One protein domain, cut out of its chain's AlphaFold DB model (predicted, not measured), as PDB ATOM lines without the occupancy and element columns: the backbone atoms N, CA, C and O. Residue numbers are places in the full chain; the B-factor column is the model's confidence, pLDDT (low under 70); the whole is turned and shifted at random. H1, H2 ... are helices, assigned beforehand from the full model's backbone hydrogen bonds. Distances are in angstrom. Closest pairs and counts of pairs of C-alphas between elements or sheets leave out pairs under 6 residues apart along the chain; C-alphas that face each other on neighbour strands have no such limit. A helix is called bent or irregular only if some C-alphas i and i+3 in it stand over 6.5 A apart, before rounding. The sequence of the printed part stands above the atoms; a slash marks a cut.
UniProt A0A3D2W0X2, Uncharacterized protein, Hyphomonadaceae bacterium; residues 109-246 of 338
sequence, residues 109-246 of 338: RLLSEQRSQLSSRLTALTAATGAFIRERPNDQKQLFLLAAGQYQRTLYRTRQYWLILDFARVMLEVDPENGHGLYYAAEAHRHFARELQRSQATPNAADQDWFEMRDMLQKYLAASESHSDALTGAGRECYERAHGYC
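AT A GLANCE: This is residues 109 to 246 of the 338 residues of an uncharacterized protein of Hyphomonadaceae bacterium (UniProt A0A3D2W0X2). Four helices, H2 to H5, fold back and forth as successive hairpins, with H3 and H4 in the middle, H2 on one side of them and H5 packed along H4. A long helix, H1, crosses H3 with its last part, residues 126 to 134, while its first part, residues 109 to 121, sticks out free; after H5 come the short H6, which touches no helix, and a last stretch with no named element, residues 232 to 246. The printed part has 138 residues with six named helices, H1 to H6 in chain order, no named strand, and is all helix. It is compact, with a radius of gyration of the C-alphas of 15.9 A, and spans 47 by 31 by 26 A, only just elongated.

IN THESE COORDINATES: H1, residues 109 to 134, begins at C-alpha 109 (-15.379, -32.665, 51.093) and is 37.2 A long from first to last C-alpha. H2, residues 138 to 157, is 28.8 A long. H3, residues 161 to 174, is 20.0 A long. H4, residues 179 to 198, is 28.8 A long. H5, residues 203 to 224, is 32.0 A long and ends at C-alpha 224 (-47.187, -54.825, 32.035). H6, residues 228 to 231, is only just irregular, with C-alphas 228 and 231 6.51 A apart. The last printed C-alpha, Cys 246, is at (-53.934, -49.410, 32.949).

HOW THE PARTS SIT: H2, H3 and H4 form a bundle, up and down, each running against the one before it. The hubs are H3 and H4, touching three helices each. H2 and H3 are a hairpin at a shallow tilt of 14 degrees; their closest C-alphas, of Gln 152 and Ile 164, are 5.8 A apart. H3 and H4 are a hairpin at 29 degrees, closest at the C-alphas of Ala 168 and Gly 181, 4.1 A. H2 touches H4 with residues 149 to 156 alone, the same way; the closest C-alphas, of Gly 149 and His 180, are 5.4 A apart. H4 and H5 are a hairpin at 19 degrees, closest at the C-alphas of Ala 186 and Met 213, 4.1 A. H1 touches H3 with residues 126 to 134 alone, at a steep tilt of 41 degrees, the same way; the closest C-alphas, of Gly 130 and Glu 173, are 4.7 A apart. H1 and H5 are apart. H6 touches no helix. In H1 to H5 every O i to N i+4 pair is within hydrogen-bond range; H6 is too short for such a pair, and its one O i to N i+3 pair is not within range.

THE WHOLE: The two C-alphas farthest apart, of Arg 109 and Thr 232, are 51.1 A apart. The printed part has no cut, and the five links between helices are tight. Residues 232 to 246 hold no named element. The mean pLDDT of the printed part is 93.5, and no printed residue is under 70.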
ATOM      1  N   ARG A 109     -15.695 -31.284  50.686       93.19
ATOM      2  CA  ARG A 109     -15.379 -32.665  51.093       93.19
ATOM      3  C   ARG A 109     -16.267 -33.128  52.245       93.19
ATOM      4  O   ARG A 109     -16.903 -34.170  52.115       93.19
ATOM      5  N   LEU A 110     -16.381 -32.335  53.310       94.50
ATOM      6  CA  LEU A 110     -17.227 -32.662  54.464       94.50
ATOM      7  C   LEU A 110     -18.697 -32.835  54.062       94.50
ATOM      8  O   LEU A 110     -19.331 -33.816  54.447       94.50
ATOM      9  N   LEU A 111     -19.228 -31.933  53.234       93.12
ATOM     10  CA  LEU A 111     -20.593 -32.039  52.716       93.12
ATOM     11  C   LEU A 111     -20.775 -33.281  51.833       93.12
ATOM     12  O   LEU A 111     -21.813 -33.939  51.907       93.12
ATOM     13  N   SER A 112     -19.774 -33.641  51.026       87.56
ATOM     14  CA  SER A 112     -19.823 -34.854  50.200       87.56
ATOM     15  C   SER A 112     -19.829 -36.137  51.041       87.56
ATOM     16  O   SER A 112     -20.599 -37.055  50.754       87.56
ATOM     17  N   GLU A 113     -19.049 -36.178  52.125       91.88
ATOM     18  CA  GLU A 113     -19.019 -37.294  53.071       91.88
ATOM     19  C   GLU A 113     -20.349 -37.415  53.821       91.88
ATOM     20  O   GLU A 113     -20.928 -38.501  53.882       91.88
ATOM     21  N   GLN A 114     -20.885 -36.297  54.323       92.06
ATOM     22  CA  GLN A 114     -22.194 -36.261  54.980       92.06
ATOM     23  C   GLN A 114     -23.316 -36.709  54.041       92.06
ATOM     24  O   GLN A 114     -24.168 -37.508  54.435       92.06
ATOM     25  N   ARG A 115     -23.299 -36.257  52.780       88.69
ATOM     26  CA  ARG A 115     -24.255 -36.693  51.755       88.69
ATOM     27  C   ARG A 115     -24.158 -38.196  51.498       88.69
ATOM     28  O   ARG A 115     -25.191 -38.857  51.420       88.69
ATOM     29  N   SER A 116     -22.945 -38.734  51.389       85.88
ATOM     30  CA  SER A 116     -22.715 -40.173  51.196       85.88
ATOM     31  C   SER A 116     -23.253 -40.996  52.375       85.88
ATOM     32  O   SER A 116     -23.995 -41.959  52.180       85.88
ATOM     33  N   GLN A 117     -22.976 -40.566  53.610       90.44
ATOM     34  CA  GLN A 117     -23.493 -41.216  54.820       90.44
ATOM     35  C   GLN A 117     -25.020 -41.136  54.933       90.44
ATOM     36  O   GLN A 117     -25.664 -42.106  55.333       90.44
ATOM     37  N   LEU A 118     -25.621 -39.995  54.593       88.25
ATOM     38  CA  LEU A 118     -27.074 -39.858  54.589       88.25
ATOM     39  C   LEU A 118     -27.702 -40.771  53.530       88.25
ATOM     40  O   LEU A 118     -28.659 -41.482  53.821       88.25
ATOM     41  N   SER A 119     -27.125 -40.809  52.327       86.31
ATOM     42  CA  SER A 119     -27.593 -41.659  51.230       86.31
ATOM     43  C   SER A 119     -27.528 -43.152  51.572       86.31
ATOM     44  O   SER A 119     -28.479 -43.890  51.291       86.31
ATOM     45  N   SER A 120     -26.462 -43.609  52.239       86.50
ATOM     46  CA  SER A 120     -26.345 -45.007  52.671       86.50
ATOM     47  C   SER A 120     -27.361 -45.366  53.760       86.50
ATOM     48  O   SER A 120     -27.990 -46.422  53.687       86.50
ATOM     49  N   ARG A 121     -27.607 -44.465  54.721       88.44
ATOM     50  CA  ARG A 121     -28.649 -44.646  55.747       88.44
ATOM     51  C   ARG A 121     -30.047 -44.697  55.142       88.44
ATOM     52  O   ARG A 121     -30.813 -45.592  55.480       88.44
ATOM     53  N   LEU A 122     -30.370 -43.779  54.231       87.06
ATOM     54  CA  LEU A 122     -31.660 -43.768  53.533       87.06
ATOM     55  C   LEU A 122     -31.859 -45.036  52.698       87.06
ATOM     56  O   LEU A 122     -32.940 -45.621  52.712       87.06
ATOM     57  N   THR A 123     -30.802 -45.509  52.038       88.38
ATOM     58  CA  THR A 123     -30.796 -46.789  51.317       88.38
ATOM     59  C   THR A 123     -31.118 -47.958  52.248       88.38
ATOM     60  O   THR A 123     -32.019 -48.740  51.950       88.38
ATOM     61  N   ALA A 124     -30.436 -48.056  53.391       89.19
ATOM     62  CA  ALA A 124     -30.673 -49.122  54.363       89.19
ATOM     63  C   ALA A 124     -32.093 -49.069  54.953       89.19
ATOM     64  O   ALA A 124     -32.749 -50.101  55.069       89.19
ATOM     65  N   LEU A 125     -32.596 -47.872  55.276       88.69
ATOM     66  CA  LEU A 125     -33.960 -47.677  55.782       88.69
ATOM     67  C   LEU A 125     -35.024 -48.043  54.745       88.69
ATOM     68  O   LEU A 125     -36.038 -48.646  55.094       88.69
ATOM     69  N   THR A 126     -34.785 -47.711  53.477       88.44
ATOM     70  CA  THR A 126     -35.679 -48.069  52.369       88.44
ATOM     71  C   THR A 126     -35.750 -49.583  52.199       88.44
ATOM     72  O   THR A 126     -36.846 -50.136  52.180       88.44
ATOM     73  N   ALA A 127     -34.597 -50.258  52.170       88.50
ATOM     74  CA  ALA A 127     -34.533 -51.715  52.077       88.50
ATOM     75  C   ALA A 127     -35.203 -52.396  53.283       88.50
ATOM     76  O   ALA A 127     -35.995 -53.318  53.108       88.50
ATOM     77  N   ALA A 128     -34.952 -51.908  54.504       90.06
ATOM     78  CA  ALA A 128     -35.577 -52.440  55.714       90.06
ATOM     79  C   ALA A 128     -37.103 -52.247  55.711       90.06
ATOM     80  O   ALA A 128     -37.842 -53.156  56.083       90.06
ATOM     81  N   THR A 129     -37.581 -51.085  55.258       91.50
ATOM     82  CA  THR A 129     -39.015 -50.782  55.149       91.50
ATOM     83  C   THR A 129     -39.678 -51.657  54.086       91.50
ATOM     84  O   THR A 129     -40.726 -52.245  54.343       91.50
ATOM     85  N   GLY A 130     -39.046 -51.797  52.919       89.00
ATOM     86  CA  GLY A 130     -39.505 -52.686  51.856       89.00
ATOM     87  C   GLY A 130     -39.583 -54.142  52.315       89.00
ATOM     88  O   GLY A 130     -40.628 -54.769  52.161       89.00
ATOM     89  N   ALA A 131     -38.535 -54.656  52.970       90.62
ATOM     90  CA  ALA A 131     -38.510 -56.008  53.532       90.62
ATOM     91  C   ALA A 131     -39.624 -56.221  54.570       90.62
ATOM     92  O   ALA A 131     -40.390 -57.179  54.471       90.62
ATOM     93  N   PHE A 132     -39.782 -55.278  55.501       93.81
ATOM     94  CA  PHE A 132     -40.834 -55.319  56.514       93.81
ATOM     95  C   PHE A 132     -42.241 -55.363  55.910       93.81
ATOM     96  O   PHE A 132     -43.109 -56.060  56.434       93.81
ATOM     97  N   ILE A 133     -42.488 -54.628  54.822       93.75
ATOM     98  CA  ILE A 133     -43.776 -54.650  54.120       93.75
ATOM     99  C   ILE A 133     -43.928 -55.945  53.311       93.75
ATOM    100  O   ILE A 133     -45.009 -56.529  53.299       93.75
ATOM    101  N   ARG A 134     -42.862 -56.443  52.672       92.62
ATOM    102  CA  ARG A 134     -42.869 -57.679  51.867       92.62
ATOM    103  C   ARG A 134     -43.293 -58.909  52.680       92.62
ATOM    104  O   ARG A 134     -43.992 -59.781  52.154       92.62
ATOM    105  N   GLU A 135     -42.917 -58.939  53.957       94.44
ATOM    106  CA  GLU A 135     -43.288 -59.972  54.935       94.44
ATOM    107  C   GLU A 135     -44.744 -59.866  55.429       94.44
ATOM    108  O   GLU A 135     -45.238 -60.773  56.103       94.44
ATOM    109  N   ARG A 136     -45.467 -58.785  55.100       94.94
ATOM    110  CA  ARG A 136     -46.875 -58.627  55.483       94.94
ATOM    111  C   ARG A 136     -47.813 -59.510  54.654       94.94
ATOM    112  O   ARG A 136     -47.498 -59.863  53.511       94.94
ATOM    113  N   PRO A 137     -48.998 -59.839  55.206       97.56
ATOM    114  CA  PRO A 137     -50.096 -60.441  54.456       97.56
ATOM    115  C   PRO A 137     -50.384 -59.714  53.135       97.56
ATOM    116  O   PRO A 137     -50.199 -58.500  53.021       97.56
ATOM    117  N   ASN A 138     -50.808 -60.463  52.110       96.00
ATOM    118  CA  ASN A 138     -50.948 -59.919  50.758       96.00
ATOM    119  C   ASN A 138     -51.950 -58.758  50.684       96.00
ATOM    120  O   ASN A 138     -51.668 -57.760  50.037       96.00
ATOM    121  N   ASP A 139     -53.070 -58.838  51.393       96.50
ATOM    122  CA  ASP A 139     -54.050 -57.756  51.521       96.50
ATOM    123  C   ASP A 139     -53.418 -56.454  52.042       96.50
ATOM    124  O   ASP A 139     -53.632 -55.390  51.463       96.50
ATOM    125  N   GLN A 140     -52.561 -56.532  53.065       94.31
ATOM    126  CA  GLN A 140     -51.853 -55.366  53.602       94.31
ATOM    127  C   GLN A 140     -50.838 -54.796  52.606       94.31
ATOM    128  O   GLN A 140     -50.715 -53.576  52.487       94.31
ATOM    129  N   LYS A 141     -50.141 -55.658  51.855       95.25
ATOM    130  CA  LYS A 141     -49.220 -55.232  50.786       95.25
ATOM    131  C   LYS A 141     -49.953 -54.493  49.678       95.25
ATOM    132  O   LYS A 141     -49.535 -53.408  49.287       95.25
ATOM    133  N   GLN A 142     -51.067 -55.048  49.213       96.12
ATOM    134  CA  GLN A 142     -51.882 -54.450  48.158       96.12
ATOM    135  C   GLN A 142     -52.466 -53.102  48.614       96.12
ATOM    136  O   GLN A 142     -52.411 -52.128  47.865       96.12
ATOM    137  N   LEU A 143     -52.932 -53.000  49.867       95.12
ATOM    138  CA  LEU A 143     -53.376 -51.731  50.460       95.12
ATOM    139  C   LEU A 143     -52.251 -50.692  50.528       95.12
ATOM    140  O   LEU A 143     -52.470 -49.533  50.173       95.12
ATOM    141  N   PHE A 144     -51.048 -51.097  50.949       95.56
ATOM    142  CA  PHE A 144     -49.878 -50.220  50.953       95.56
ATOM    143  C   PHE A 144     -49.550 -49.717  49.542       95.56
ATOM    144  O   PHE A 144     -49.433 -48.510  49.346       95.56
ATOM    145  N   LEU A 145     -49.436 -50.618  48.562       96.31
ATOM    146  CA  LEU A 145     -49.080 -50.270  47.183       96.31
ATOM    147  C   LEU A 145     -50.118 -49.337  46.548       96.31
ATOM    148  O   LEU A 145     -49.755 -48.358  45.894       96.31
ATOM    149  N   LEU A 146     -51.405 -49.584  46.803       96.25
ATOM    150  CA  LEU A 146     -52.494 -48.721  46.356       96.25
ATOM    151  C   LEU A 146     -52.383 -47.308  46.952       96.25
ATOM    152  O   LEU A 146     -52.416 -46.318  46.216       96.25
ATOM    153  N   ALA A 147     -52.212 -47.206  48.273       94.31
ATOM    154  CA  ALA A 147     -52.071 -45.923  48.961       94.31
ATOM    155  C   ALA A 147     -50.803 -45.172  48.517       94.31
ATOM    156  O   ALA A 147     -50.847 -43.966  48.265       94.31
ATOM    157  N   ALA A 148     -49.685 -45.884  48.360       94.56
ATOM    158  CA  ALA A 148     -48.423 -45.321  47.896       94.56
ATOM    159  C   ALA A 148     -48.530 -44.797  46.454       94.56
ATOM    160  O   ALA A 148     -48.117 -43.666  46.194       94.56
ATOM    161  N   GLY A 149     -49.174 -45.532  45.541       95.38
ATOM    162  CA  GLY A 149     -49.421 -45.075  44.169       95.38
ATOM    163  C   GLY A 149     -50.310 -43.823  44.098       95.38
ATOM    164  O   GLY A 149     -50.057 -42.902  43.313       95.38
ATOM    165  N   GLN A 150     -51.327 -43.729  44.961       96.19
ATOM    166  CA  GLN A 150     -52.150 -42.519  45.098       96.19
ATOM    167  C   GLN A 150     -51.348 -41.336  45.657       96.19
ATOM    168  O   GLN A 150     -51.510 -40.197  45.203       96.19
ATOM    169  N   TYR A 151     -50.452 -41.591  46.610       95.88
ATOM    170  CA  TYR A 151     -49.581 -40.564  47.165       95.88
ATOM    171  C   TYR A 151     -48.550 -40.067  46.139       95.88
ATOM    172  O   TYR A 151     -48.412 -38.856  45.959       95.88
ATOM    173  N   GLN A 152     -47.919 -40.963  45.371       96.56
ATOM    174  CA  GLN A 152     -47.009 -40.599  44.276       96.56
ATOM    175  C   GLN A 152     -47.679 -39.698  43.235       96.56
ATOM    176  O   GLN A 152     -47.071 -38.730  42.781       96.56
ATOM    177  N   ARG A 153     -48.960 -39.925  42.919       96.00
ATOM    178  CA  ARG A 153     -49.740 -39.017  42.058       96.00
ATOM    179  C   ARG A 153     -49.803 -37.596  42.610       96.00
ATOM    180  O   ARG A 153     -49.706 -36.628  41.852       96.00
ATOM    181  N   THR A 154     -49.983 -37.458  43.919       96.75
ATOM    182  CA  THR A 154     -50.006 -36.158  44.602       96.75
ATOM    183  C   THR A 154     -48.627 -35.499  44.567       96.75
ATOM    184  O   THR A 154     -48.521 -34.315  44.236       96.75
ATOM    185  N   LEU A 155     -47.563 -36.265  44.820       96.81
ATOM    186  CA  LEU A 155     -46.183 -35.783  44.712       96.81
ATOM    187  C   LEU A 155     -45.852 -35.320  43.287       96.81
ATOM    188  O   LEU A 155     -45.285 -34.245  43.110       96.81
ATOM    189  N   TYR A 156     -46.281 -36.065  42.266       96.31
ATOM    190  CA  TYR A 156     -46.085 -35.698  40.863       96.31
ATOM    191  C   TYR A 156     -46.778 -34.382  40.511       96.31
ATOM    192  O   TYR A 156     -46.163 -33.479  39.946       96.31
ATOM    193  N   ARG A 157     -48.042 -34.219  40.921       95.81
ATOM    194  CA  ARG A 157     -48.799 -32.970  40.720       95.81
ATOM    195  C   ARG A 157     -48.157 -31.769  41.407       95.81
ATOM    196  O   ARG A 157     -48.199 -30.667  40.869       95.81
ATOM    197  N   THR A 158     -47.557 -31.987  42.574       97.12
ATOM    198  CA  THR A 158     -46.853 -30.951  43.347       97.12
ATOM    199  C   THR A 158     -45.370 -30.829  42.984       97.12
ATOM    200  O   THR A 158     -44.657 -30.056  43.616       97.12
ATOM    201  N   ARG A 159     -44.910 -31.539  41.940       96.75
ATOM    202  CA  ARG A 159     -43.531 -31.522  41.421       96.75
ATOM    203  C   ARG A 159     -42.464 -31.908  42.454       96.75
ATOM    204  O   ARG A 159     -41.322 -31.467  42.374       96.75
ATOM    205  N   GLN A 160     -42.816 -32.759  43.414       96.69
ATOM    206  CA  GLN A 160     -41.906 -33.265  44.444       96.69
ATOM    207  C   GLN A 160     -41.164 -34.522  43.955       96.69
ATOM    208  O   GLN A 160     -41.284 -35.597  44.538       96.69
ATOM    209  N   TYR A 161     -40.415 -34.402  42.853       96.44
ATOM    210  CA  TYR A 161     -39.833 -35.547  42.133       96.44
ATOM    211  C   TYR A 161     -38.799 -36.345  42.940       96.44
ATOM    212  O   TYR A 161     -38.715 -37.558  42.786       96.44
ATOM    213  N   TRP A 162     -38.062 -35.704  43.850       94.00
ATOM    214  CA  TRP A 162     -37.128 -36.409  44.737       94.00
ATOM    215  C   TRP A 162     -37.856 -37.393  45.657       94.00
ATOM    216  O   TRP A 162     -37.476 -38.556  45.740       94.00
ATOM    217  N   LEU A 163     -38.970 -36.960  46.255       92.69
ATOM    218  CA  LEU A 163     -39.797 -37.835  47.086       92.69
ATOM    219  C   LEU A 163     -40.451 -38.945  46.262       92.69
ATOM    220  O   LEU A 163     -40.671 -40.038  46.772       92.69
ATOM    221  N   ILE A 164     -40.748 -38.700  44.984       96.94
ATOM    222  CA  ILE A 164     -41.252 -39.752  44.098       96.94
ATOM    223  C   ILE A 164     -40.240 -40.890  43.965       96.94
ATOM    224  O   ILE A 164     -40.658 -42.042  44.061       96.94
ATOM    225  N   LEU A 165     -38.950 -40.585  43.777       95.62
ATOM    226  CA  LEU A 165     -37.903 -41.607  43.688       95.62
ATOM    227  C   LEU A 165     -37.765 -42.396  44.993       95.62
ATOM    228  O   LEU A 165     -37.679 -43.623  44.948       95.62
ATOM    229  N   ASP A 166     -37.821 -41.723  46.144       90.81
ATOM    230  CA  ASP A 166     -37.770 -42.391  47.451       90.81
ATOM    231  C   ASP A 166     -38.948 -43.365  47.628       90.81
ATOM    232  O   ASP A 166     -38.759 -44.527  47.994       90.81
ATOM    233  N   PHE A 167     -40.169 -42.927  47.298       92.69
ATOM    234  CA  PHE A 167     -41.358 -43.781  47.352       92.69
ATOM    235  C   PHE A 167     -41.308 -44.915  46.328       92.69
ATOM    236  O   PHE A 167     -41.631 -46.051  46.667       92.69
ATOM    237  N   ALA A 168     -40.885 -44.627  45.096       96.69
ATOM    238  CA  ALA A 168     -40.757 -45.633  44.050       96.69
ATOM    239  C   ALA A 168     -39.793 -46.730  44.492       96.69
ATOM    240  O   ALA A 168     -40.119 -47.905  44.380       96.69
ATOM    241  N   ARG A 169     -38.661 -46.361  45.097       94.88
ATOM    242  CA  ARG A 169     -37.697 -47.321  45.625       94.88
ATOM    243  C   ARG A 169     -38.309 -48.232  46.687       94.88
ATOM    244  O   ARG A 169     -38.136 -49.440  46.597       94.88
ATOM    245  N   VAL A 170     -39.059 -47.689  47.651       94.00
ATOM    246  CA  VAL A 170     -39.767 -48.519  48.648       94.00
ATOM    247  C   VAL A 170     -40.758 -49.458  47.960       94.00
ATOM    248  O   VAL A 170     -40.796 -50.640  48.285       94.00
ATOM    249  N   MET A 171     -41.547 -48.966  47.002       96.38
ATOM    250  CA  MET A 171     -42.530 -49.789  46.289       96.38
ATOM    251  C   MET A 171     -41.869 -50.920  45.497       96.38
ATOM    252  O   MET A 171     -42.357 -52.041  45.564       96.38
ATOM    253  N   LEU A 172     -40.742 -50.657  44.831       96.50
ATOM    254  CA  LEU A 172     -39.979 -51.660  44.079       96.50
ATOM    255  C   LEU A 172     -39.264 -52.671  44.985       96.50
ATOM    256  O   LEU A 172     -39.062 -53.816  44.593       96.50
ATOM    257  N   GLU A 173     -38.936 -52.291  46.222       94.88
ATOM    258  CA  GLU A 173     -38.514 -53.251  47.246       94.88
ATOM    259  C   GLU A 173     -39.682 -54.108  47.763       94.88
ATOM    260  O   GLU A 173     -39.467 -55.209  48.260       94.88
ATOM    261  N   VAL A 174     -40.931 -53.655  47.679       95.69
ATOM    262  CA  VAL A 174     -42.091 -54.484  48.055       95.69
ATOM    263  C   VAL A 174     -42.487 -55.415  46.912       95.69
ATOM    264  O   VAL A 174     -42.719 -56.603  47.141       95.69
ATOM    265  N   ASP A 175     -42.546 -54.868  45.704       96.88
ATOM    266  CA  ASP A 175     -42.949 -55.517  44.463       96.88
ATOM    267  C   ASP A 175     -42.097 -54.947  43.306       96.88
ATOM    268  O   ASP A 175     -42.351 -53.825  42.856       96.88
ATOM    269  N   PRO A 176     -41.068 -55.680  42.830       96.94
ATOM    270  CA  PRO A 176     -40.171 -55.216  41.765       96.94
ATOM    271  C   PRO A 176     -40.868 -54.926  40.431       96.94
ATOM    272  O   PRO A 176     -40.344 -54.165  39.619       96.94
ATOM    273  N   GLU A 177     -42.042 -55.521  40.213       97.44
ATOM    274  CA  GLU A 177     -42.889 -55.317  39.039       97.44
ATOM    275  C   GLU A 177     -44.012 -54.316  39.335       97.44
ATOM    276  O   GLU A 177     -45.018 -54.270  38.635       97.44
ATOM    277  N   ASN A 178     -43.884 -53.480  40.371       98.00
ATOM    278  CA  ASN A 178     -44.922 -52.505  40.653       98.00
ATOM    279  C   ASN A 178     -44.932 -51.372  39.616       98.00
ATOM    280  O   ASN A 178     -44.050 -50.507  39.577       98.00
ATOM    281  N   GLY A 179     -46.000 -51.316  38.829       97.81
ATOM    282  CA  GLY A 179     -46.210 -50.329  37.783       97.81
ATOM    283  C   GLY A 179     -46.270 -48.879  38.267       97.81
ATOM    284  O   GLY A 179     -45.812 -48.002  37.538       97.81
ATOM    285  N   HIS A 180     -46.770 -48.573  39.475       97.81
ATOM    286  CA  HIS A 180     -46.678 -47.199  40.006       97.81
ATOM    287  C   HIS A 180     -45.221 -46.810  40.252       97.81
ATOM    288  O   HIS A 180     -44.796 -45.757  39.781       97.81
ATOM    289  N   GLY A 181     -44.460 -47.679  40.926       98.00
ATOM    290  CA  GLY A 181     -43.043 -47.463  41.217       98.00
ATOM    291  C   GLY A 181     -42.222 -47.226  39.950       98.00
ATOM    292  O   GLY A 181     -41.572 -46.188  39.830       98.00
ATOM    293  N   LEU A 182     -42.318 -48.139  38.978       98.62
ATOM    294  CA  LEU A 182     -41.576 -48.058  37.714       98.62
ATOM    295  C   LEU A 182     -41.967 -46.815  36.898       98.62
ATOM    296  O   LEU A 182     -41.105 -46.046  36.471       98.62
ATOM    297  N   TYR A 183     -43.270 -46.573  36.722       98.44
ATOM    298  CA  TYR A 183     -43.762 -45.446  35.931       98.44
ATOM    299  C   TYR A 183     -43.355 -44.093  36.524       98.44
ATOM    300  O   TYR A 183     -42.870 -43.208  35.816       98.44
ATOM    301  N   TYR A 184     -43.548 -43.916  37.831       98.31
ATOM    302  CA  TYR A 184     -43.253 -42.643  38.474       98.31
ATOM    303  C   TYR A 184     -41.755 -42.387  38.633       98.31
ATOM    304  O   TYR A 184     -41.345 -41.228  38.548       98.31
ATOM    305  N   ALA A 185     -40.939 -43.434  38.798       98.44
ATOM    306  CA  ALA A 185     -39.487 -43.302  38.737       98.44
ATOM    307  C   ALA A 185     -39.039 -42.787  37.364       98.44
ATOM    308  O   ALA A 185     -38.305 -41.799  37.291       98.44
ATOM    309  N   ALA A 186     -39.551 -43.380  36.279       98.50
ATOM    310  CA  ALA A 186     -39.269 -42.910  34.926       98.50
ATOM    311  C   ALA A 186     -39.661 -41.438  34.734       98.50
ATOM    312  O   ALA A 186     -38.865 -40.622  34.272       98.50
ATOM    313  N   GLU A 187     -40.881 -41.071  35.125       97.81
ATOM    314  CA  GLU A 187     -41.365 -39.695  35.024       97.81
ATOM    315  C   GLU A 187     -40.508 -38.704  35.831       97.81
ATOM    316  O   GLU A 187     -40.201 -37.622  35.328       97.81
ATOM    317  N   ALA A 188     -40.074 -39.058  37.045       98.00
ATOM    318  CA  ALA A 188     -39.181 -38.222  37.849       98.00
ATOM    319  C   ALA A 188     -37.821 -38.003  37.160       98.00
ATOM    320  O   ALA A 188     -37.406 -36.854  36.991       98.00
ATOM    321  N   HIS A 189     -37.179 -39.070  36.674       97.88
ATOM    322  CA  HIS A 189     -35.923 -38.973  35.918       97.88
ATOM    323  C   HIS A 189     -36.072 -38.143  34.639       97.88
ATOM    324  O   HIS A 189     -35.239 -37.286  34.346       97.88
ATOM    325  N   ARG A 190     -37.187 -38.290  33.914       95.94
ATOM    326  CA  ARG A 190     -37.497 -37.455  32.745       95.94
ATOM    327  C   ARG A 190     -37.530 -35.963  33.090       95.94
ATOM    328  O   ARG A 190     -37.103 -35.134  32.281       95.94
ATOM    329  N   HIS A 191     -38.064 -35.598  34.258       95.25
ATOM    330  CA  HIS A 191     -38.074 -34.205  34.718       95.25
ATOM    331  C   HIS A 191     -36.669 -33.712  35.061       95.25
ATOM    332  O   HIS A 191     -36.300 -32.636  34.583       95.25
ATOM    333  N   PHE A 192     -35.872 -34.499  35.789       94.19
ATOM    334  CA  PHE A 192     -34.487 -34.143  36.118       94.19
ATOM    335  C   PHE A 192     -33.618 -33.971  34.872       94.19
ATOM    336  O   PHE A 192     -32.962 -32.938  34.729       94.19
ATOM    337  N   ALA A 193     -33.707 -34.890  33.908       92.25
ATOM    338  CA  ALA A 193     -32.974 -34.797  32.648       92.25
ATOM    339  C   ALA A 193     -33.265 -33.477  31.908       92.25
ATOM    340  O   ALA A 193     -32.359 -32.807  31.409       92.25
ATOM    341  N   ARG A 194     -34.536 -33.053  31.880       90.88
ATOM    342  CA  ARG A 194     -34.952 -31.785  31.253       90.88
ATOM    343  C   ARG A 194     -34.481 -30.562  32.024       90.88
ATOM    344  O   ARG A 194     -34.139 -29.555  31.411       90.88
ATOM    345  N   GLU A 195     -34.521 -30.608  33.350       91.50
ATOM    346  CA  GLU A 195     -34.042 -29.513  34.191       91.50
ATOM    347  C   GLU A 195     -32.531 -29.311  34.027       91.50
ATOM    348  O   GLU A 195     -32.090 -28.187  33.787       91.50
ATOM    349  N   LEU A 196     -31.760 -30.401  34.041       88.69
ATOM    350  CA  LEU A 196     -30.315 -30.398  33.802       88.69
ATOM    351  C   LEU A 196     -29.961 -29.893  32.399       88.69
ATOM    352  O   LEU A 196     -29.050 -29.081  32.242       88.69
ATOM    353  N   GLN A 197     -30.723 -30.306  31.383       87.12
ATOM    354  CA  GLN A 197     -30.533 -29.820  30.017       87.12
ATOM    355  C   GLN A 197     -30.781 -28.306  29.902       87.12
ATOM    356  O   GLN A 197     -30.078 -27.620  29.160       87.12
ATOM    357  N   ARG A 198     -31.758 -27.758  30.638       88.00
ATOM    358  CA  ARG A 198     -32.055 -26.313  30.637       88.00
ATOM    359  C   ARG A 198     -31.048 -25.493  31.434       88.00
ATOM    360  O   ARG A 198     -30.761 -24.366  31.044       88.00
ATOM    361  N   SER A 199     -30.529 -26.034  32.533       87.56
ATOM    362  CA  SER A 199     -29.576 -25.332  33.399       87.56
ATOM    363  C   SER A 199     -28.154 -25.277  32.833       87.56
ATOM    364  O   SER A 199     -27.274 -24.720  33.483       87.56
ATOM    365  N   GLN A 200     -27.926 -25.822  31.628       79.88
ATOM    366  CA  GLN A 200     -26.598 -25.965  31.020       79.88
ATOM    367  C   GLN A 200     -25.621 -26.717  31.937       79.88
ATOM    368  O   GLN A 200     -24.409 -26.497  31.897       79.88
ATOM    369  N   ALA A 201     -26.151 -27.615  32.776       74.12
ATOM    370  CA  ALA A 201     -25.333 -28.540  33.538       74.12
ATOM    371  C   ALA A 201     -24.517 -29.426  32.581       74.12
ATOM    372  O   ALA A 201     -24.830 -29.560  31.396       74.12
ATOM    373  N   THR A 202     -23.444 -30.032  33.090       73.81
ATOM    374  CA  THR A 202     -22.558 -30.882  32.284       73.81
ATOM    375  C   THR A 202     -23.363 -31.944  31.516       73.81
ATOM    376  O   THR A 202     -24.158 -32.633  32.166       73.81
ATOM    377  N   PRO A 203     -23.143 -32.131  30.197       74.81
ATOM    378  CA  PRO A 203     -23.944 -33.024  29.349       74.81
ATOM    379  C   PRO A 203     -24.186 -34.419  29.947       74.81
ATOM    380  O   PRO A 203     -25.311 -34.911  29.954       74.81
ATOM    381  N   ASN A 204     -23.157 -34.988  30.581       85.06
ATOM    382  CA  ASN A 204     -23.187 -36.329  31.167       85.06
ATOM    383  C   ASN A 204     -24.271 -36.529  32.243       85.06
ATOM    384  O   ASN A 204     -24.735 -37.648  32.435       85.06
ATOM    385  N   ALA A 205     -24.660 -35.475  32.970       83.94
ATOM    386  CA  ALA A 205     -25.638 -35.600  34.049       83.94
ATOM    387  C   ALA A 205     -27.056 -35.822  33.501       83.94
ATOM    388  O   ALA A 205     -27.764 -36.706  33.970       83.94
ATOM    389  N   ALA A 206     -27.445 -35.069  32.466       89.12
ATOM    390  CA  ALA A 206     -28.744 -35.249  31.821       89.12
ATOM    391  C   ALA A 206     -28.839 -36.615  31.121       89.12
ATOM    392  O   ALA A 206     -29.896 -37.241  31.140       89.12
ATOM    393  N   ASP A 207     -27.738 -37.093  30.533       91.06
ATOM    394  CA  ASP A 207     -27.690 -38.403  29.879       91.06
ATOM    395  C   ASP A 207     -27.892 -39.563  30.862       91.06
ATOM    396  O   ASP A 207     -28.574 -40.529  30.514       91.06
ATOM    397  N   GLN A 208     -27.377 -39.450  32.095       93.69
ATOM    398  CA  GLN A 208     -27.638 -40.440  33.142       93.69
ATOM    399  C   GLN A 208     -29.131 -40.511  33.475       93.69
ATOM    400  O   GLN A 208     -29.703 -41.597  33.466       93.69
ATOM    401  N   ASP A 209     -29.792 -39.376  33.715       94.50
ATOM    402  CA  ASP A 209     -31.229 -39.373  34.015       94.50
ATOM    403  C   ASP A 209     -32.074 -39.871  32.830       94.50
ATOM    404  O   ASP A 209     -33.068 -40.573  33.019       94.50
ATOM    405  N   TRP A 210     -31.671 -39.588  31.587       95.50
ATOM    406  CA  TRP A 210     -32.317 -40.190  30.417       95.50
ATOM    407  C   TRP A 210     -32.153 -41.715  30.370       95.50
ATOM    408  O   TRP A 210     -33.086 -42.412  29.965       95.50
ATOM    409  N   PHE A 211     -30.988 -42.237  30.762       96.81
ATOM    410  CA  PHE A 211     -30.745 -43.675  30.852       96.81
ATOM    411  C   PHE A 211     -31.628 -44.330  31.922       96.81
ATOM    412  O   PHE A 211     -32.318 -45.298  31.610       96.81
ATOM    413  N   GLU A 212     -31.678 -43.766  33.132       97.44
ATOM    414  CA  GLU A 212     -32.529 -44.268  34.224       97.44
ATOM    415  C   GLU A 212     -34.015 -44.230  33.842       97.44
ATOM    416  O   GLU A 212     -34.747 -45.197  34.056       97.44
ATOM    417  N   MET A 213     -34.475 -43.149  33.195       97.94
ATOM    418  CA  MET A 213     -35.840 -43.080  32.668       97.94
ATOM    419  C   MET A 213     -36.121 -44.233  31.698       97.94
ATOM    420  O   MET A 213     -37.163 -44.884  31.804       97.94
ATOM    421  N   ARG A 214     -35.217 -44.474  30.741       97.94
ATOM    422  CA  ARG A 214     -35.382 -45.529  29.734       97.94
ATOM    423  C   ARG A 214     -35.444 -46.910  30.379       97.94
ATOM    424  O   ARG A 214     -36.340 -47.676  30.040       97.94
ATOM    425  N   ASP A 215     -34.533 -47.205  31.302       98.31
ATOM    426  CA  ASP A 215     -34.498 -48.475  32.032       98.31
ATOM    427  C   ASP A 215     -35.813 -48.721  32.794       98.31
ATOM    428  O   ASP A 215     -36.427 -49.783  32.666       98.31
ATOM    429  N   MET A 216     -36.323 -47.708  33.499       98.56
ATOM    430  CA  MET A 216     -37.586 -47.812  34.239       98.56
ATOM    431  C   MET A 216     -38.807 -47.983  33.321       98.56
ATOM    432  O   MET A 216     -39.691 -48.782  33.632       98.56
ATOM    433  N   LEU A 217     -38.861 -47.297  32.169       98.44
ATOM    434  CA  LEU A 217     -39.930 -47.502  31.177       98.44
ATOM    435  C   LEU A 217     -39.869 -48.895  30.546       98.44
ATOM    436  O   LEU A 217     -40.912 -49.515  30.355       98.44
ATOM    437  N   GLN A 218     -38.674 -49.408  30.246       98.38
ATOM    438  CA  GLN A 218     -38.505 -50.757  29.704       98.38
ATOM    439  C   GLN A 218     -38.986 -51.816  30.698       98.38
ATOM    440  O   GLN A 218     -39.768 -52.689  30.324       98.38
ATOM    441  N   LYS A 219     -38.600 -51.690  31.973       98.44
ATOM    442  CA  LYS A 219     -39.109 -52.545  33.054       98.44
ATOM    443  C   LYS A 219     -40.625 -52.425  33.205       98.44
ATOM    444  O   LYS A 219     -41.295 -53.445  33.324       98.44
ATOM    445  N   TYR A 220     -41.175 -51.207  33.156       98.44
ATOM    446  CA  TYR A 220     -42.621 -50.973  33.244       98.44
ATOM    447  C   TYR A 220     -43.381 -51.692  32.127       98.44
ATOM    448  O   TYR A 220     -44.356 -52.389  32.400       98.44
ATOM    449  N   LEU A 221     -42.931 -51.527  30.880       98.12
ATOM    450  CA  LEU A 221     -43.563 -52.135  29.713       98.12
ATOM    451  C   LEU A 221     -43.459 -53.664  29.758       98.12
ATOM    452  O   LEU A 221     -44.478 -54.323  29.577       98.12
ATOM    453  N   ALA A 222     -42.289 -54.215  30.090       98.00
ATOM    454  CA  ALA A 222     -42.101 -55.661  30.222       98.00
ATOM    455  C   ALA A 222     -43.002 -56.264  31.314       98.00
ATOM    456  O   ALA A 222     -43.716 -57.232  31.070       98.00
ATOM    457  N   ALA A 223     -43.040 -55.652  32.501       97.44
ATOM    458  CA  ALA A 223     -43.895 -56.111  33.594       97.44
ATOM    459  C   ALA A 223     -45.396 -55.926  33.294       97.44
ATOM    460  O   ALA A 223     -46.231 -56.665  33.806       97.44
ATOM    461  N   SER A 224     -45.779 -54.985  32.424       97.12
ATOM    462  CA  SER A 224     -47.187 -54.825  32.035       97.12
ATOM    463  C   SER A 224     -47.734 -56.013  31.232       97.12
ATOM    464  O   SER A 224     -48.938 -56.256  31.257       97.12
ATOM    465  N   GLU A 225     -46.871 -56.791  30.567       95.81
ATOM    466  CA  GLU A 225     -47.274 -57.966  29.778       95.81
ATOM    467  C   GLU A 225     -47.792 -59.117  30.655       95.81
ATOM    468  O   GLU A 225     -48.628 -59.902  30.208       95.81
ATOM    469  N   SER A 226     -47.344 -59.203  31.915       94.31
ATOM    470  CA  SER A 226     -47.794 -60.217  32.879       94.31
ATOM    471  C   SER A 226     -49.106 -59.846  33.590       94.31
ATOM    472  O   SER A 226     -49.678 -60.676  34.300       94.31
ATOM    473  N   HIS A 227     -49.626 -58.633  33.373       92.06
ATOM    474  CA  HIS A 227     -50.786 -58.089  34.078       92.06
ATOM    475  C   HIS A 227     -51.980 -57.915  33.130       92.06
ATOM    476  O   HIS A 227     -52.054 -56.973  32.343       92.06
ATOM    477  N   SER A 228     -52.970 -58.811  33.214       87.69
ATOM    478  CA  SER A 228     -54.125 -58.825  32.296       87.69
ATOM    479  C   SER A 228     -54.944 -57.531  32.295       87.69
ATOM    480  O   SER A 228     -55.583 -57.180  31.304       87.69
ATOM    481  N   ASP A 229     -54.954 -56.812  33.414       86.31
ATOM    482  CA  ASP A 229     -55.659 -55.546  33.568       86.31
ATOM    483  C   ASP A 229     -54.905 -54.363  32.935       86.31
ATOM    484  O   ASP A 229     -55.537 -53.348  32.619       86.31
ATOM    485  N   ALA A 230     -53.609 -54.500  32.641       92.50
ATOM    486  CA  ALA A 230     -52.772 -53.461  32.040       92.50
ATOM    487  C   ALA A 230     -53.277 -52.965  30.680       92.50
ATOM    488  O   ALA A 230     -53.043 -51.814  30.323       92.50
ATOM    489  N   LEU A 231     -54.023 -53.794  29.948       91.88
ATOM    490  CA  LEU A 231     -54.573 -53.466  28.629       91.88
ATOM    491  C   LEU A 231     -55.982 -52.851  28.696       91.88
ATOM    492  O   LEU A 231     -56.623 -52.645  27.665       91.88
ATOM    493  N   THR A 232     -56.481 -52.538  29.895       93.38
ATOM    494  CA  THR A 232     -57.826 -51.978  30.118       93.38
ATOM    495  C   THR A 232     -57.806 -50.732  31.008       93.38
ATOM    496  O   THR A 232     -56.864 -50.519  31.773       93.38
ATOM    497  N   GLY A 233     -58.872 -49.928  30.938       90.62
ATOM    498  CA  GLY A 233     -59.089 -48.761  31.802       90.62
ATOM    499  C   GLY A 233     -58.375 -47.483  31.351       90.62
ATOM    500  O   GLY A 233     -57.394 -47.518  30.605       90.62
ATOM    501  N   ALA A 234     -58.889 -46.347  31.808       92.44
ATOM    502  CA  ALA A 234     -58.254 -45.044  31.674       92.44
ATOM    503  C   ALA A 234     -57.268 -44.773  32.829       92.44
ATOM    504  O   ALA A 234     -57.031 -45.596  33.720       92.44
ATOM    505  N   GLY A 235     -56.657 -43.591  32.812       87.56
ATOM    506  CA  GLY A 235     -55.618 -43.184  33.749       87.56
ATOM    507  C   GLY A 235     -56.077 -43.142  35.207       87.56
ATOM    508  O   GLY A 235     -55.237 -43.206  36.103       87.56
ATOM    509  N   ARG A 236     -57.386 -43.047  35.486       92.44
ATOM    510  CA  ARG A 236     -57.915 -43.088  36.857       92.44
ATOM    511  C   ARG A 236     -57.789 -44.493  37.449       92.44
ATOM    512  O   ARG A 236     -57.355 -44.622  38.590       92.44
ATOM    513  N   GLU A 237     -58.109 -45.509  36.663       93.75
ATOM    514  CA  GLU A 237     -58.177 -46.914  37.056       93.75
ATOM    515  C   GLU A 237     -56.803 -47.457  37.443       93.75
ATOM    516  O   GLU A 237     -56.699 -48.282  38.349       93.75
ATOM    517  N   CYS A 238     -55.729 -46.910  36.864       93.56
ATOM    518  CA  CYS A 238     -54.370 -47.157  37.339       93.56
ATOM    519  C   CYS A 238     -54.228 -46.943  38.861       93.56
ATOM    520  O   CYS A 238     -53.490 -47.672  39.508       93.56
ATOM    521  N   TYR A 239     -54.905 -45.950  39.452       93.31
ATOM    522  CA  TYR A 239     -54.813 -45.621  40.888       93.31
ATOM    523  C   TYR A 239     -55.817 -46.359  41.770       93.31
ATOM    524  O   TYR A 239     -55.828 -46.158  42.985       93.31
ATOM    525  N   GLU A 240     -56.675 -47.165  41.158       95.25
ATOM    526  CA  GLU A 240     -57.602 -48.068  41.839       95.25
ATOM    527  C   GLU A 240     -57.003 -49.485  41.925       95.25
ATOM    528  O   GLU A 240     -57.497 -50.332  42.663       95.25
ATOM    529  N   ARG A 241     -55.884 -49.716  41.221       95.06
ATOM    530  CA  ARG A 241     -55.128 -50.968  41.174       95.06
ATOM    531  C   ARG A 241     -53.801 -50.810  41.904       95.06
ATOM    532  O   ARG A 241     -53.041 -49.873  41.655       95.06
ATOM    533  N   ALA A 242     -53.493 -51.757  42.778       96.00
ATOM    534  CA  ALA A 242     -52.264 -51.751  43.565       96.00
ATOM    535  C   ALA A 242     -50.996 -51.924  42.705       96.00
ATOM    536  O   ALA A 242     -49.992 -51.261  42.958       96.00
ATOM    537  N   HIS A 243     -51.059 -52.727  41.637       95.56
ATOM    538  CA  HIS A 243     -49.953 -52.871  40.682       95.56
ATOM    539  C   HIS A 243     -49.787 -51.653  39.760       95.56
ATOM    540  O   HIS A 243     -48.727 -51.460  39.188       95.56
ATOM    541  N   GLY A 244     -50.788 -50.775  39.634       96.00
ATOM    542  CA  GLY A 244     -50.613 -49.499  38.932       96.00
ATOM    543  C   GLY A 244     -50.570 -49.561  37.407       96.00
ATOM    544  O   GLY A 244     -50.033 -48.648  36.771       96.00
ATOM    545  N   TYR A 245     -51.144 -50.601  36.809       97.50
ATOM    546  CA  TYR A 245     -51.271 -50.729  35.361       97.50
ATOM    547  C   TYR A 245     -52.663 -50.332  34.868       97.50
ATOM    548  O   TYR A 245     -53.675 -50.617  35.508       97.50
ATOM    549  N   CYS A 246     -52.717 -49.676  33.712       96.94
ATOM    550  CA  CYS A 246     -53.934 -49.410  32.949       96.94
ATOM    551  C   CYS A 246     -53.564 -49.050  31.509       96.94
ATOM    552  O   CYS A 246     -52.451 -48.580  31.250       96.94
TER     553      CYS A 246